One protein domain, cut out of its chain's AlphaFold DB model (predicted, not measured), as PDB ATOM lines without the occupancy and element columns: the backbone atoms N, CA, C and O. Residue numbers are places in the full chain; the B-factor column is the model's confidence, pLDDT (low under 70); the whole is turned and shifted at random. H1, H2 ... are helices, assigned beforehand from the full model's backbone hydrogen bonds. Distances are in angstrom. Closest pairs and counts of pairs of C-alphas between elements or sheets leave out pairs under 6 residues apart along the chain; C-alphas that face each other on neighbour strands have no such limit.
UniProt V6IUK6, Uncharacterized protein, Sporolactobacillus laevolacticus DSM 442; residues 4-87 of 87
ATOM      1  N   LEU A   4      14.178  36.737  -1.181       90.50
ATOM      2  CA  LEU A   4      13.236  35.673  -1.528       90.50
ATOM      3  C   LEU A   4      13.884  34.548  -2.351       90.50
ATOM      4  O   LEU A   4      13.675  33.368  -2.082       90.50
ATOM      5  N   LEU A   5      14.712  34.915  -3.330       92.56
ATOM      6  CA  LEU A   5      15.390  33.974  -4.220       92.56
ATOM      7  C   LEU A   5      16.363  33.078  -3.439       92.56
ATOM      8  O   LEU A   5      16.422  31.873  -3.686       92.56
ATOM      9  N   ASN A   6      17.085  33.641  -2.465       94.50
ATOM     10  CA  ASN A   6      17.997  32.872  -1.616       94.50
ATOM     11  C   ASN A   6      17.242  31.858  -0.747       94.50
ATOM     12  O   ASN A   6      17.630  30.692  -0.703       94.50
ATOM     13  N   HIS A   7      16.139  32.270  -0.117       95.81
ATOM     14  CA  HIS A   7      15.335  31.376   0.721       95.81
ATOM     15  C   HIS A   7      14.688  30.246  -0.093       95.81
ATOM     16  O   HIS A   7      14.732  29.086   0.317       95.81
ATOM     17  N   CYS A   8      14.192  30.533  -1.302       95.31
ATOM     18  CA  CYS A   8      13.717  29.491  -2.215       95.31
ATOM     19  C   CYS A   8      14.820  28.472  -2.549       95.31
ATOM     20  O   CYS A   8      14.584  27.266  -2.471       95.31
ATOM     21  N   LYS A   9      16.039  28.932  -2.869       96.62
ATOM     22  CA  LYS A   9      17.181  28.042  -3.151       96.62
ATOM     23  C   LYS A   9      17.562  27.192  -1.939       96.62
ATOM     24  O   LYS A   9      17.800  25.998  -2.100       96.62
ATOM     25  N   ASN A  10      17.558  27.768  -0.738       97.19
ATOM     26  CA  ASN A  10      17.849  27.032   0.490       97.19
ATOM     27  C   ASN A  10      16.861  25.887   0.722       97.19
ATOM     28  O   ASN A  10      17.289  24.777   1.025       97.19
ATOM     29  N   ILE A  11      15.556  26.117   0.529       96.88
ATOM     30  CA  ILE A  11      14.546  25.054   0.669       96.88
ATOM     31  C   ILE A  11      14.838  23.901  -0.293       96.88
ATOM     32  O   ILE A  11      14.833  22.743   0.124       96.88
ATOM     33  N   LEU A  12      15.104  24.208  -1.567       96.94
ATOM     34  CA  LEU A  12      15.383  23.187  -2.579       96.94
ATOM     35  C   LEU A  12      16.646  22.390  -2.235       96.94
ATOM     36  O   LEU A  12      16.599  21.163  -2.257       96.94
ATOM     37  N   ASN A  13      17.719  23.066  -1.815       96.38
ATOM     38  CA  ASN A  13      18.961  22.415  -1.391       96.38
ATOM     39  C   ASN A  13      18.737  21.487  -0.190       96.38
ATOM     40  O   ASN A  13      19.142  20.330  -0.220       96.38
ATOM     41  N   VAL A  14      18.028  21.954   0.845       95.38
ATOM     42  CA  VAL A  14      17.712  21.136   2.027       95.38
ATOM     43  C   VAL A  14      16.879  19.913   1.641       95.38
ATOM     44  O   VAL A  14      17.077  18.839   2.217       95.38
ATOM     45  N   ILE A  15      15.952  20.054   0.687       95.38
ATOM     46  CA  ILE A  15      15.163  18.929   0.181       95.38
ATOM     47  C   ILE A  15      16.038  17.941  -0.588       95.38
ATOM     48  O   ILE A  15      15.939  16.739  -0.349       95.38
ATOM     49  N   ASP A  16      16.905  18.431  -1.468       94.75
ATOM     50  CA  ASP A  16      17.802  17.592  -2.258       94.75
ATOM     51  C   ASP A  16      18.815  16.830  -1.392       94.75
ATOM     52  O   ASP A  16      19.108  15.670  -1.680       94.75
ATOM     53  N   GLU A  17      19.307  17.443  -0.315       94.38
ATOM     54  CA  GLU A  17      20.263  16.830   0.612       94.38
ATOM     55  C   GLU A  17      19.604  15.808   1.547       94.38
ATOM     56  O   GLU A  17      20.108  14.696   1.710       94.38
ATOM     57  N   ASN A  18      18.474  16.165   2.164       92.81
ATOM     58  CA  ASN A  18      17.883  15.365   3.245       92.81
ATOM     59  C   ASN A  18      16.769  14.424   2.774       92.81
ATOM     60  O   ASN A  18      16.452  13.448   3.456       92.81
ATOM     61  N   TYR A  19      16.173  14.700   1.613       91.62
ATOM     62  CA  TYR A  19      15.056  13.937   1.059       91.62
ATOM     63  C   TYR A  19      15.230  13.667  -0.456       91.62
ATOM     64  O   TYR A  19      14.309  13.910  -1.247       91.62
ATOM     65  N   PRO A  20      16.386  13.121  -0.889       87.44
ATOM     66  CA  PRO A  20      16.785  13.055  -2.300       87.44
ATOM     67  C   PRO A  20      15.826  12.256  -3.193       87.44
ATOM     68  O   PRO A  20      15.723  12.519  -4.391       87.44
ATOM     69  N   ASN A  21      15.112  11.277  -2.633       90.19
ATOM     70  CA  ASN A  21      14.202  10.418  -3.390       90.19
ATOM     71  C   ASN A  21      12.755  10.921  -3.342       90.19
ATOM     72  O   ASN A  21      11.970  10.654  -4.248       90.19
ATOM     73  N   GLN A  22      12.398  11.673  -2.306       87.56
ATOM     74  CA  GLN A  22      11.033  12.066  -1.973       87.56
ATOM     75  C   GLN A  22      10.486  13.112  -2.945       87.56
ATOM     76  O   GLN A  22       9.276  13.193  -3.122       87.56
ATOM     77  N   LYS A  23      11.356  13.828  -3.668       83.25
ATOM     78  CA  LYS A  23      10.958  14.673  -4.805       83.25
ATOM     79  C   LYS A  23      10.314  13.895  -5.961       83.25
ATOM     80  O   LYS A  23       9.544  14.467  -6.730       83.25
ATOM     81  N   ASN A  24      10.580  12.591  -6.066       85.44
ATOM     82  CA  ASN A  24      10.051  11.733  -7.129       85.44
ATOM     83  C   ASN A  24       8.745  11.019  -6.741       85.44
ATOM     84  O   ASN A  24       8.079  10.453  -7.609       85.44
ATOM     85  N   TYR A  25       8.350  11.056  -5.466       88.12
ATOM     86  CA  TYR A  25       7.149  10.385  -4.963       88.12
ATOM     87  C   TYR A  25       6.073  11.398  -4.585       88.12
ATOM     88  O   TYR A  25       6.360  12.526  -4.203       88.12
ATOM     89  N   THR A  26       4.806  11.017  -4.732       89.00
ATOM     90  CA  THR A  26       3.691  11.855  -4.270       89.00
ATOM     91  C   THR A  26       3.785  12.049  -2.758       89.00
ATOM     92  O   THR A  26       3.961  11.072  -2.036       89.00
ATOM     93  N   GLY A  27       3.662  13.294  -2.300       93.44
ATOM     94  CA  GLY A  27       3.731  13.654  -0.885       93.44
ATOM     95  C   GLY A  27       4.055  15.134  -0.685       93.44
ATOM     96  O   GLY A  27       4.340  15.867  -1.640       93.44
ATOM     97  N   ALA A  28       4.034  15.563   0.569       94.44
ATOM     98  CA  ALA A  28       4.294  16.919   1.023       94.44
ATOM     99  C   ALA A  28       5.651  17.443   0.549       94.44
ATOM    100  O   ALA A  28       5.730  18.559   0.040       94.44
ATOM    101  N   ILE A  29       6.709  16.630   0.642       95.44
ATOM    102  CA  ILE A  29       8.060  17.032   0.213       95.44
ATOM    103  C   ILE A  29       8.080  17.377  -1.283       95.44
ATOM    104  O   ILE A  29       8.600  18.425  -1.666       95.44
ATOM    105  N   ARG A  30       7.468  16.547  -2.136       95.69
ATOM    106  CA  ARG A  30       7.359  16.830  -3.574       95.69
ATOM    107  C   ARG A  30       6.504  18.062  -3.849       95.69
ATOM    108  O   ARG A  30       6.862  18.862  -4.711       95.69
ATOM    109  N   ASN A  31       5.396  18.230  -3.129       95.44
ATOM    110  CA  ASN A  31       4.525  19.395  -3.288       95.44
ATOM    111  C   ASN A  31       5.263  20.693  -2.936       95.44
ATOM    112  O   ASN A  31       5.175  21.664  -3.690       95.44
ATOM    113  N   ILE A  32       6.035  20.691  -1.844       96.31
ATOM    114  CA  ILE A  32       6.900  21.810  -1.460       96.31
ATOM    115  C   ILE A  32       7.940  22.057  -2.550       96.31
ATOM    116  O   ILE A  32       8.048  23.178  -3.035       96.31
ATOM    117  N   TYR A  33       8.649  21.018  -2.990       96.69
ATOM    118  CA  TYR A  33       9.689  21.140  -4.008       96.69
ATOM    119  C   TYR A  33       9.167  21.774  -5.307       96.69
ATOM    120  O   TYR A  33       9.765  22.718  -5.820       96.69
ATOM    121  N   ILE A  34       8.027  21.302  -5.821       95.31
ATOM    122  CA  ILE A  34       7.395  21.852  -7.031       95.31
ATOM    123  C   ILE A  34       6.958  23.300  -6.804       95.31
ATOM    124  O   ILE A  34       7.259  24.159  -7.630       95.31
ATOM    125  N   THR A  35       6.274  23.576  -5.691       94.94
ATOM    126  CA  THR A  35       5.758  24.920  -5.388       94.94
ATOM    127  C   THR A  35       6.892  25.935  -5.279       94.94
ATOM    128  O   THR A  35       6.822  27.007  -5.874       94.94
ATOM    129  N   ILE A  36       7.967  25.586  -4.569       95.56
ATOM    130  CA  ILE A  36       9.120  26.471  -4.389       95.56
ATOM    131  C   ILE A  36       9.944  26.596  -5.673       95.56
ATOM    132  O   ILE A  36      10.441  27.679  -5.961       95.56
ATOM    133  N   SER A  37      10.032  25.543  -6.492       95.31
ATOM    134  CA  SER A  37      10.671  25.630  -7.813       95.31
ATOM    135  C   SER A  37       9.932  26.596  -8.745       95.31
ATOM    136  O   SER A  37      10.571  27.374  -9.444       95.31
ATOM    137  N   GLN A  38       8.596  26.574  -8.736       93.25
ATOM    138  CA  GLN A  38       7.773  27.512  -9.510       93.25
ATOM    139  C   GLN A  38       7.945  28.948  -9.012       93.25
ATOM    140  O   GLN A  38       8.219  29.838  -9.808       93.25
ATOM    141  N   LEU A  39       7.883  29.155  -7.693       92.44
ATOM    142  CA  LEU A  39       8.130  30.464  -7.094       92.44
ATOM    143  C   LEU A  39       9.528  30.996  -7.442       92.44
ATOM    144  O   LEU A  39       9.675  32.168  -7.771       92.44
ATOM    145  N   LEU A  40      10.553  30.144  -7.392       93.00
ATOM    146  CA  LEU A  40      11.911  30.520  -7.774       93.00
ATOM    147  C   LEU A  40      11.976  30.974  -9.238       93.00
ATOM    148  O   LEU A  40      12.584  32.004  -9.514       93.00
ATOM    149  N   GLN A  41      11.337  30.238 -10.150       92.06
ATOM    150  CA  GLN A  41      11.282  30.592 -11.572       92.06
ATOM    151  C   GLN A  41      10.568  31.926 -11.811       92.06
ATOM    152  O   GLN A  41      11.064  32.740 -12.586       92.06
ATOM    153  N   ASP A  42       9.445  32.170 -11.130       90.19
ATOM    154  CA  ASP A  42       8.707  33.432 -11.238       90.19
ATOM    155  C   ASP A  42       9.566  34.613 -10.762       90.19
ATOM    156  O   ASP A  42       9.703  35.612 -11.467       90.19
ATOM    157  N   VAL A  43      10.227  34.463  -9.611       88.25
ATOM    158  CA  VAL A  43      11.105  35.491  -9.035       88.25
ATOM    159  C   VAL A  43      12.343  35.740  -9.904       88.25
ATOM    160  O   VAL A  43      12.761  36.886 -10.053       88.25
ATOM    161  N   GLU A  44      12.941  34.698 -10.489       90.00
ATOM    162  CA  GLU A  44      14.073  34.834 -11.420       90.00
ATOM    163  C   GLU A  44      13.670  35.514 -12.740       90.00
ATOM    164  O   GLU A  44      14.496  36.195 -13.348       90.00
ATOM    165  N   ALA A  45      12.408  35.379 -13.155       89.06
ATOM    166  CA  ALA A  45      11.840  36.048 -14.324       89.06
ATOM    167  C   ALA A  45      11.321  37.474 -14.038       89.06
ATOM    168  O   ALA A  45      10.745  38.092 -14.932       89.06
ATOM    169  N   ASP A  46      11.515  37.993 -12.818       82.94
ATOM    170  CA  ASP A  46      10.973  39.280 -12.345       82.94
ATOM    171  C   ASP A  46       9.433  39.358 -12.447       82.94
ATOM    172  O   ASP A  46       8.828  40.425 -12.575       82.94
ATOM    173  N   HIS A  47       8.777  38.195 -12.395       81.69
ATOM    174  CA  HIS A  47       7.332  38.088 -12.297       81.69
ATOM    175  C   HIS A  47       6.919  38.103 -10.826       81.69
ATOM    176  O   HIS A  47       7.426  37.340 -10.001       81.69
ATOM    177  N   LEU A  48       5.935  38.942 -10.497       69.00
ATOM    178  CA  LEU A  48       5.257  38.841  -9.211       69.00
ATOM    179  C   LEU A  48       4.531  37.489  -9.147       69.00
ATOM    180  O   LEU A  48       3.746  37.193 -10.057       69.00
ATOM    181  N   PRO A  49       4.751  36.673  -8.101       67.75
ATOM    182  CA  PRO A  49       4.064  35.400  -7.963       67.75
ATOM    183  C   PRO A  49       2.558  35.650  -7.850       67.75
ATOM    184  O   PRO A  49       2.050  36.090  -6.823       67.75
ATOM    185  N   MET A  50       1.819  35.381  -8.931       58.66
ATOM    186  CA  MET A  50       0.378  35.663  -9.002       58.66
ATOM    187  C   MET A  50      -0.464  34.665  -8.200       58.66
ATOM    188  O   MET A  50      -1.663  34.867  -8.005       58.66
ATOM    189  N   LYS A  51       0.136  33.553  -7.764       69.38
ATOM    190  CA  LYS A  51      -0.569  32.475  -7.079       69.38
ATOM    191  C   LYS A  51      -0.367  32.592  -5.577       69.38
ATOM    192  O   LYS A  51       0.752  32.482  -5.086       69.38
ATOM    193  N   GLN A  52      -1.466  32.738  -4.846       80.56
ATOM    194  CA  GLN A  52      -1.445  32.625  -3.394       80.56
ATOM    195  C   GLN A  52      -1.009  31.203  -3.009       80.56
ATOM    196  O   GLN A  52      -1.676  30.221  -3.347       80.56
ATOM    197  N   ILE A  53       0.134  31.093  -2.335       88.69
ATOM    198  CA  ILE A  53       0.667  29.824  -1.838       88.69
ATOM    199  C   ILE A  53       0.169  29.622  -0.403       88.69
ATOM    200  O   ILE A  53       0.403  30.457   0.471       88.69
ATOM    201  N   ASP A  54      -0.495  28.496  -0.137       91.12
ATOM    202  CA  ASP A  54      -0.893  28.114   1.222       91.12
ATOM    203  C   ASP A  54       0.268  27.425   1.960       91.12
ATOM    204  O   ASP A  54       0.350  26.199   2.080       91.12
ATOM    205  N   PHE A  55       1.182  28.249   2.473       92.69
ATOM    206  CA  PHE A  55       2.327  27.803   3.270       92.69
ATOM    207  C   PHE A  55       1.925  27.071   4.559       92.69
ATOM    208  O   PHE A  55       2.685  26.230   5.047       92.69
ATOM    209  N   THR A  56       0.735  27.352   5.106       92.25
ATOM    210  CA  THR A  56       0.252  26.696   6.331       92.25
ATOM    211  C   THR A  56      -0.050  25.231   6.053       92.25
ATOM    212  O   THR A  56       0.400  24.355   6.795       92.25
ATOM    213  N   SER A  57      -0.775  24.955   4.967       93.50
ATOM    214  CA  SER A  57      -1.078  23.586   4.550       93.50
ATOM    215  C   SER A  57       0.185  22.816   4.168       93.50
ATOM    216  O   SER A  57       0.352  21.687   4.624       93.50
ATOM    217  N   LEU A  58       1.111  23.433   3.423       94.56
ATOM    218  CA  LEU A  58       2.397  22.809   3.079       94.56
ATOM    219  C   LEU A  58       3.201  22.415   4.328       94.56
ATOM    220  O   LEU A  58       3.691  21.290   4.420       94.56
ATOM    221  N   SER A  59       3.289  23.316   5.309       95.69
ATOM    222  CA  SER A  59       4.023  23.070   6.556       95.69
ATOM    223  C   SER A  59       3.391  21.953   7.388       95.69
ATOM    224  O   SER A  59       4.105  21.093   7.903       95.69
ATOM    225  N   ARG A  60       2.054  21.921   7.496       95.50
ATOM    226  CA  ARG A  60       1.336  20.850   8.211       95.50
ATOM    227  C   ARG A  60       1.542  19.494   7.551       95.50
ATOM    228  O   ARG A  60       1.963  18.567   8.225       95.50
ATOM    229  N   GLN A  61       1.342  19.407   6.237       95.88
ATOM    230  CA  GLN A  61       1.534  18.159   5.492       95.88
ATOM    231  C   GLN A  61       2.971  17.642   5.607       95.88
ATOM    232  O   GLN A  61       3.185  16.443   5.770       95.88
ATOM    233  N   PHE A  62       3.963  18.537   5.571       96.31
ATOM    234  CA  PHE A  62       5.357  18.154   5.777       96.31
ATOM    235  C   PHE A  62       5.574  17.530   7.152       96.31
ATOM    236  O   PHE A  62       6.205  16.482   7.263       96.31
ATOM    237  N   VAL A  63       5.055  18.164   8.203       96.56
ATOM    238  CA  VAL A  63       5.157  17.649   9.572       96.56
ATOM    239  C   VAL A  63       4.423  16.318   9.719       96.56
ATOM    240  O   VAL A  63       4.982  15.399  10.311       96.56
ATOM    241  N   ASP A  64       3.224  16.192   9.157       95.50
ATOM    242  CA  ASP A  64       2.415  14.974   9.238       95.50
ATOM    243  C   ASP A  64       3.117  13.781   8.569       95.50
ATOM    244  O   ASP A  64       3.104  12.673   9.103       95.50
ATOM    245  N   GLU A  65       3.770  14.000   7.424       93.94
ATOM    246  CA  GLU A  65       4.469  12.939   6.689       93.94
ATOM    247  C   GLU A  65       5.863  12.624   7.244       93.94
ATOM    248  O   GLU A  65       6.290  11.469   7.219       93.94
ATOM    249  N   THR A  66       6.603  13.632   7.717       92.62
ATOM    250  CA  THR A  66       8.014  13.461   8.115       92.62
ATOM    251  C   THR A  66       8.212  13.338   9.615       92.62
ATOM    252  O   THR A  66       9.241  12.837  10.056       92.62
ATOM    253  N   THR A  67       7.265  13.822  10.421       94.38
ATOM    254  CA  THR A  67       7.398  14.039  11.871       94.38
ATOM    255  C   THR A  67       8.541  14.992  12.270       94.38
ATOM    256  O   THR A  67       8.880  15.109  13.447       94.38
ATOM    257  N   HIS A  68       9.138  15.721  11.317       93.12
ATOM    258  CA  HIS A  68      10.303  16.583  11.541       93.12
ATOM    259  C   HIS A  68       9.914  18.038  11.859       93.12
ATOM    260  O   HIS A  68      10.131  18.953  11.065       93.12
ATOM    261  N   TYR A  69       9.388  18.269  13.063       91.56
ATOM    262  CA  TYR A  69       8.917  19.586  13.531       91.56
ATOM    263  C   TYR A  69       9.987  20.692  13.554       91.56
ATOM    264  O   TYR A  69       9.653  21.871  13.488       91.56
ATOM    265  N   SER A  70      11.268  20.334  13.658       91.06
ATOM    266  CA  SER A  70      12.389  21.281  13.718       91.06
ATOM    267  C   SER A  70      13.167  21.393  12.402       91.06
ATOM    268  O   SER A  70      14.291  21.890  12.404       91.06
ATOM    269  N   SER A  71      12.618  20.895  11.286       93.12
ATOM    270  CA  SER A  71      13.309  20.930   9.994       93.12
ATOM    271  C   SER A  71      13.554  22.365   9.521       93.12
ATOM    272  O   SER A  71      12.665  23.214   9.594       93.12
ATOM    273  N   SER A  72      14.736  22.616   8.954       94.69
ATOM    274  CA  SER A  72      15.058  23.880   8.284       94.69
ATOM    275  C   SER A  72      14.105  24.192   7.126       94.69
ATOM    276  O   SER A  72      13.839  25.362   6.883       94.69
ATOM    277  N   VAL A  73      13.498  23.179   6.487       95.56
ATOM    278  CA  VAL A  73      12.444  23.381   5.473       95.56
ATOM    279  C   VAL A  73      11.297  24.223   6.036       95.56
ATOM    280  O   VAL A  73      10.849  25.157   5.383       95.56
ATOM    281  N   LEU A  74      10.843  23.935   7.260       96.00
ATOM    282  CA  LEU A  74       9.737  24.661   7.893       96.00
ATOM    283  C   LEU A  74      10.123  26.098   8.249       96.00
ATOM    284  O   LEU A  74       9.314  27.010   8.096       96.00
ATOM    285  N   GLN A  75      11.360  26.303   8.707       95.56
ATOM    286  CA  GLN A  75      11.873  27.633   9.043       95.56
ATOM    287  C   GLN A  75      11.959  28.516   7.794       95.56
ATOM    288  O   GLN A  75      11.480  29.646   7.800       95.56
ATOM    289  N   GLU A  76      12.513  27.976   6.711       96.62
ATOM    290  CA  GLU A  76      12.649  28.679   5.440       96.62
ATOM    291  C   GLU A  76      11.281  28.946   4.784       96.62
ATOM    292  O   GLU A  76      11.039  30.052   4.300       96.62
ATOM    293  N   LEU A  77      10.338  27.993   4.838       95.19
ATOM    294  CA  LEU A  77       8.960  28.201   4.362       95.19
ATOM    295  C   LEU A  77       8.264  29.359   5.087       95.19
ATOM    296  O   LEU A  77       7.552  30.140   4.456       95.19
ATOM    297  N   GLU A  78       8.473  29.491   6.397       94.25
ATOM    298  CA  GLU A  78       7.912  30.593   7.179       94.25
ATOM    299  C   GLU A  78       8.538  31.945   6.807       94.25
ATOM    300  O   GLU A  78       7.833  32.954   6.766       94.25
ATOM    301  N   ILE A  79       9.838  31.985   6.501       94.69
ATOM    302  CA  ILE A  79      10.506  33.208   6.033       94.69
ATOM    303  C   ILE A  79       9.952  33.624   4.666       94.69
ATOM    304  O   ILE A  79       9.527  34.766   4.504       94.69
ATOM    305  N   VAL A  80       9.870  32.688   3.715       93.50
ATOM    306  CA  VAL A  80       9.284  32.935   2.387       93.50
ATOM    307  C   VAL A  80       7.845  33.447   2.512       93.50
ATOM    308  O   VAL A  80       7.481  34.423   1.856       93.50
ATOM    309  N   ARG A  81       7.037  32.838   3.391       92.38
ATOM    310  CA  ARG A  81       5.659  33.274   3.662       92.38
ATOM    311  C   ARG A  81       5.595  34.722   4.146       92.38
ATOM    312  O   ARG A  81       4.699  35.443   3.721       92.38
ATOM    313  N   LYS A  82       6.494  35.133   5.044       91.75
ATOM    314  CA  LYS A  82       6.543  36.511   5.562       91.75
ATOM    315  C   LYS A  82       6.909  37.500   4.465       91.75
ATOM    316  O   LYS A  82       6.156  38.436   4.250       91.75
ATOM    317  N   ILE A  83       7.975  37.221   3.710       90.25
ATOM    318  CA  ILE A  83       8.411  38.082   2.601       90.25
ATOM    319  C   ILE A  83       7.272  38.289   1.594       90.25
ATOM    320  O   ILE A  83       7.024  39.411   1.184       90.25
ATOM    321  N   LEU A  84       6.550  37.225   1.227       86.56
ATOM    322  CA  LEU A  84       5.417  37.316   0.297       86.56
ATOM    323  C   LEU A  84       4.150  37.932   0.899       86.56
ATOM    324  O   LEU A  84       3.311  38.413   0.149       86.56
ATOM    325  N   GLY A  85       3.969  37.868   2.218       77.00
ATOM    326  CA  GLY A  85       2.851  38.511   2.911       77.00
ATOM    327  C   GLY A  85       3.063  40.008   3.152       77.00
ATOM    328  O   GLY A  85       2.086  40.718   3.379       77.00
ATOM    329  N   ASP A  86       4.317  40.460   3.103       54.56
ATOM    330  CA  ASP A  86       4.732  41.860   3.232       54.56
ATOM    331  C   ASP A  86       4.844  42.585   1.865       54.56
ATOM    332  O   ASP A  86       5.104  43.791   1.836       54.56
ATOM    333  N   LEU A  87       4.656  41.863   0.748       52.34
ATOM    334  CA  LEU A  87       4.638  42.366  -0.639       52.34
ATOM    335  C   LEU A  87       3.211  42.669  -1.121       52.34
ATOM    336  O   LEU A  87       3.059  43.674  -1.854       52.34
TER     337      LEU A  87
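This is residues 4 to 87 of the 87 residues of an uncharacterized protein of Sporolactobacillus laevolacticus DSM 442 (UniProt V6IUK6). Picture four helices, H1, H2, H3 and H4, in an up-and-down bundle, set round the four corners of a square in chain order, with H4 coming back beside H1. The square is loosely drawn on one side: H2 and H3 meet near one end, with residues 28 to 32 of H2, and splay apart from there, while H1 and H3 stand on one diagonal. The printed part has 84 residues with four named helices, in the order H1, H2, H3, H4, and no named strand; its class is all helix. It is compact, with a radius of gyration of the C-alphas of 12.0 A, and its elongated outline spans 33 by 21 by 19 A.

Find C-alpha 4 at (13.236, 35.673, -1.528); from there H1 runs through residues 4 to 18, 21.4 A from first to last C-alpha. Next look at C-alpha 28, at (4.294, 16.919, 1.023), where H2 begins; it takes residues 28 to 44, is the longest helix by residues and measures 23.9 A. H3 follows at residues 55 to 66, 16.2 A long. H4 takes residues 72 to 85, is 19.8 A long and ends at C-alpha 85, at (2.851, 38.511, 2.911).

Start in the bundle with H1 and H2, a helical hairpin: they touch, with the C-alphas of Cys 8 and Ile 36 closest at 5.9 A, and run opposite ways at a shallow tilt of 33 degrees, only just short of steep. H2 and H3 are the next hairpin; H2 touches H3 with residues 28 to 32 alone, and the closest C-alphas, those of Ala 28 and Phe 62, are 5.0 A apart. These two run opposite ways at a tilt of 38 degrees, only just steep. H3 and H4 form the third hairpin, at a shallow tilt of 9 degrees; H3 touches H4 with residues 55 to 59 alone, and the closest C-alphas are those of Ser 59 and Leu 74, at 6.1 A. H4 touches H1 too: look at the closest C-alphas, those of Ile 11 and Val 73, 5.5 A apart, where the helices run opposite ways at a shallow tilt of 20 degrees. H2 and H4 are near each other, and H1 and H3 are apart. In H1, H2, H3 and H4 every O i to N i+4 pair is within hydrogen-bond range.

The two C-alphas farthest apart, those of Asp 46 and Thr 67, are 35.2 A from each other. The printed part has no cut and ends at Leu 87, the chain's last residue. The link from H3 to H4 is tight, those from H1 to H2 and from H2 to H3 are short, and no link is long. In the B-factor column the mean pLDDT of the printed part is 90.4; it falls under 70 at residues 48 to 51 and 86 to 87.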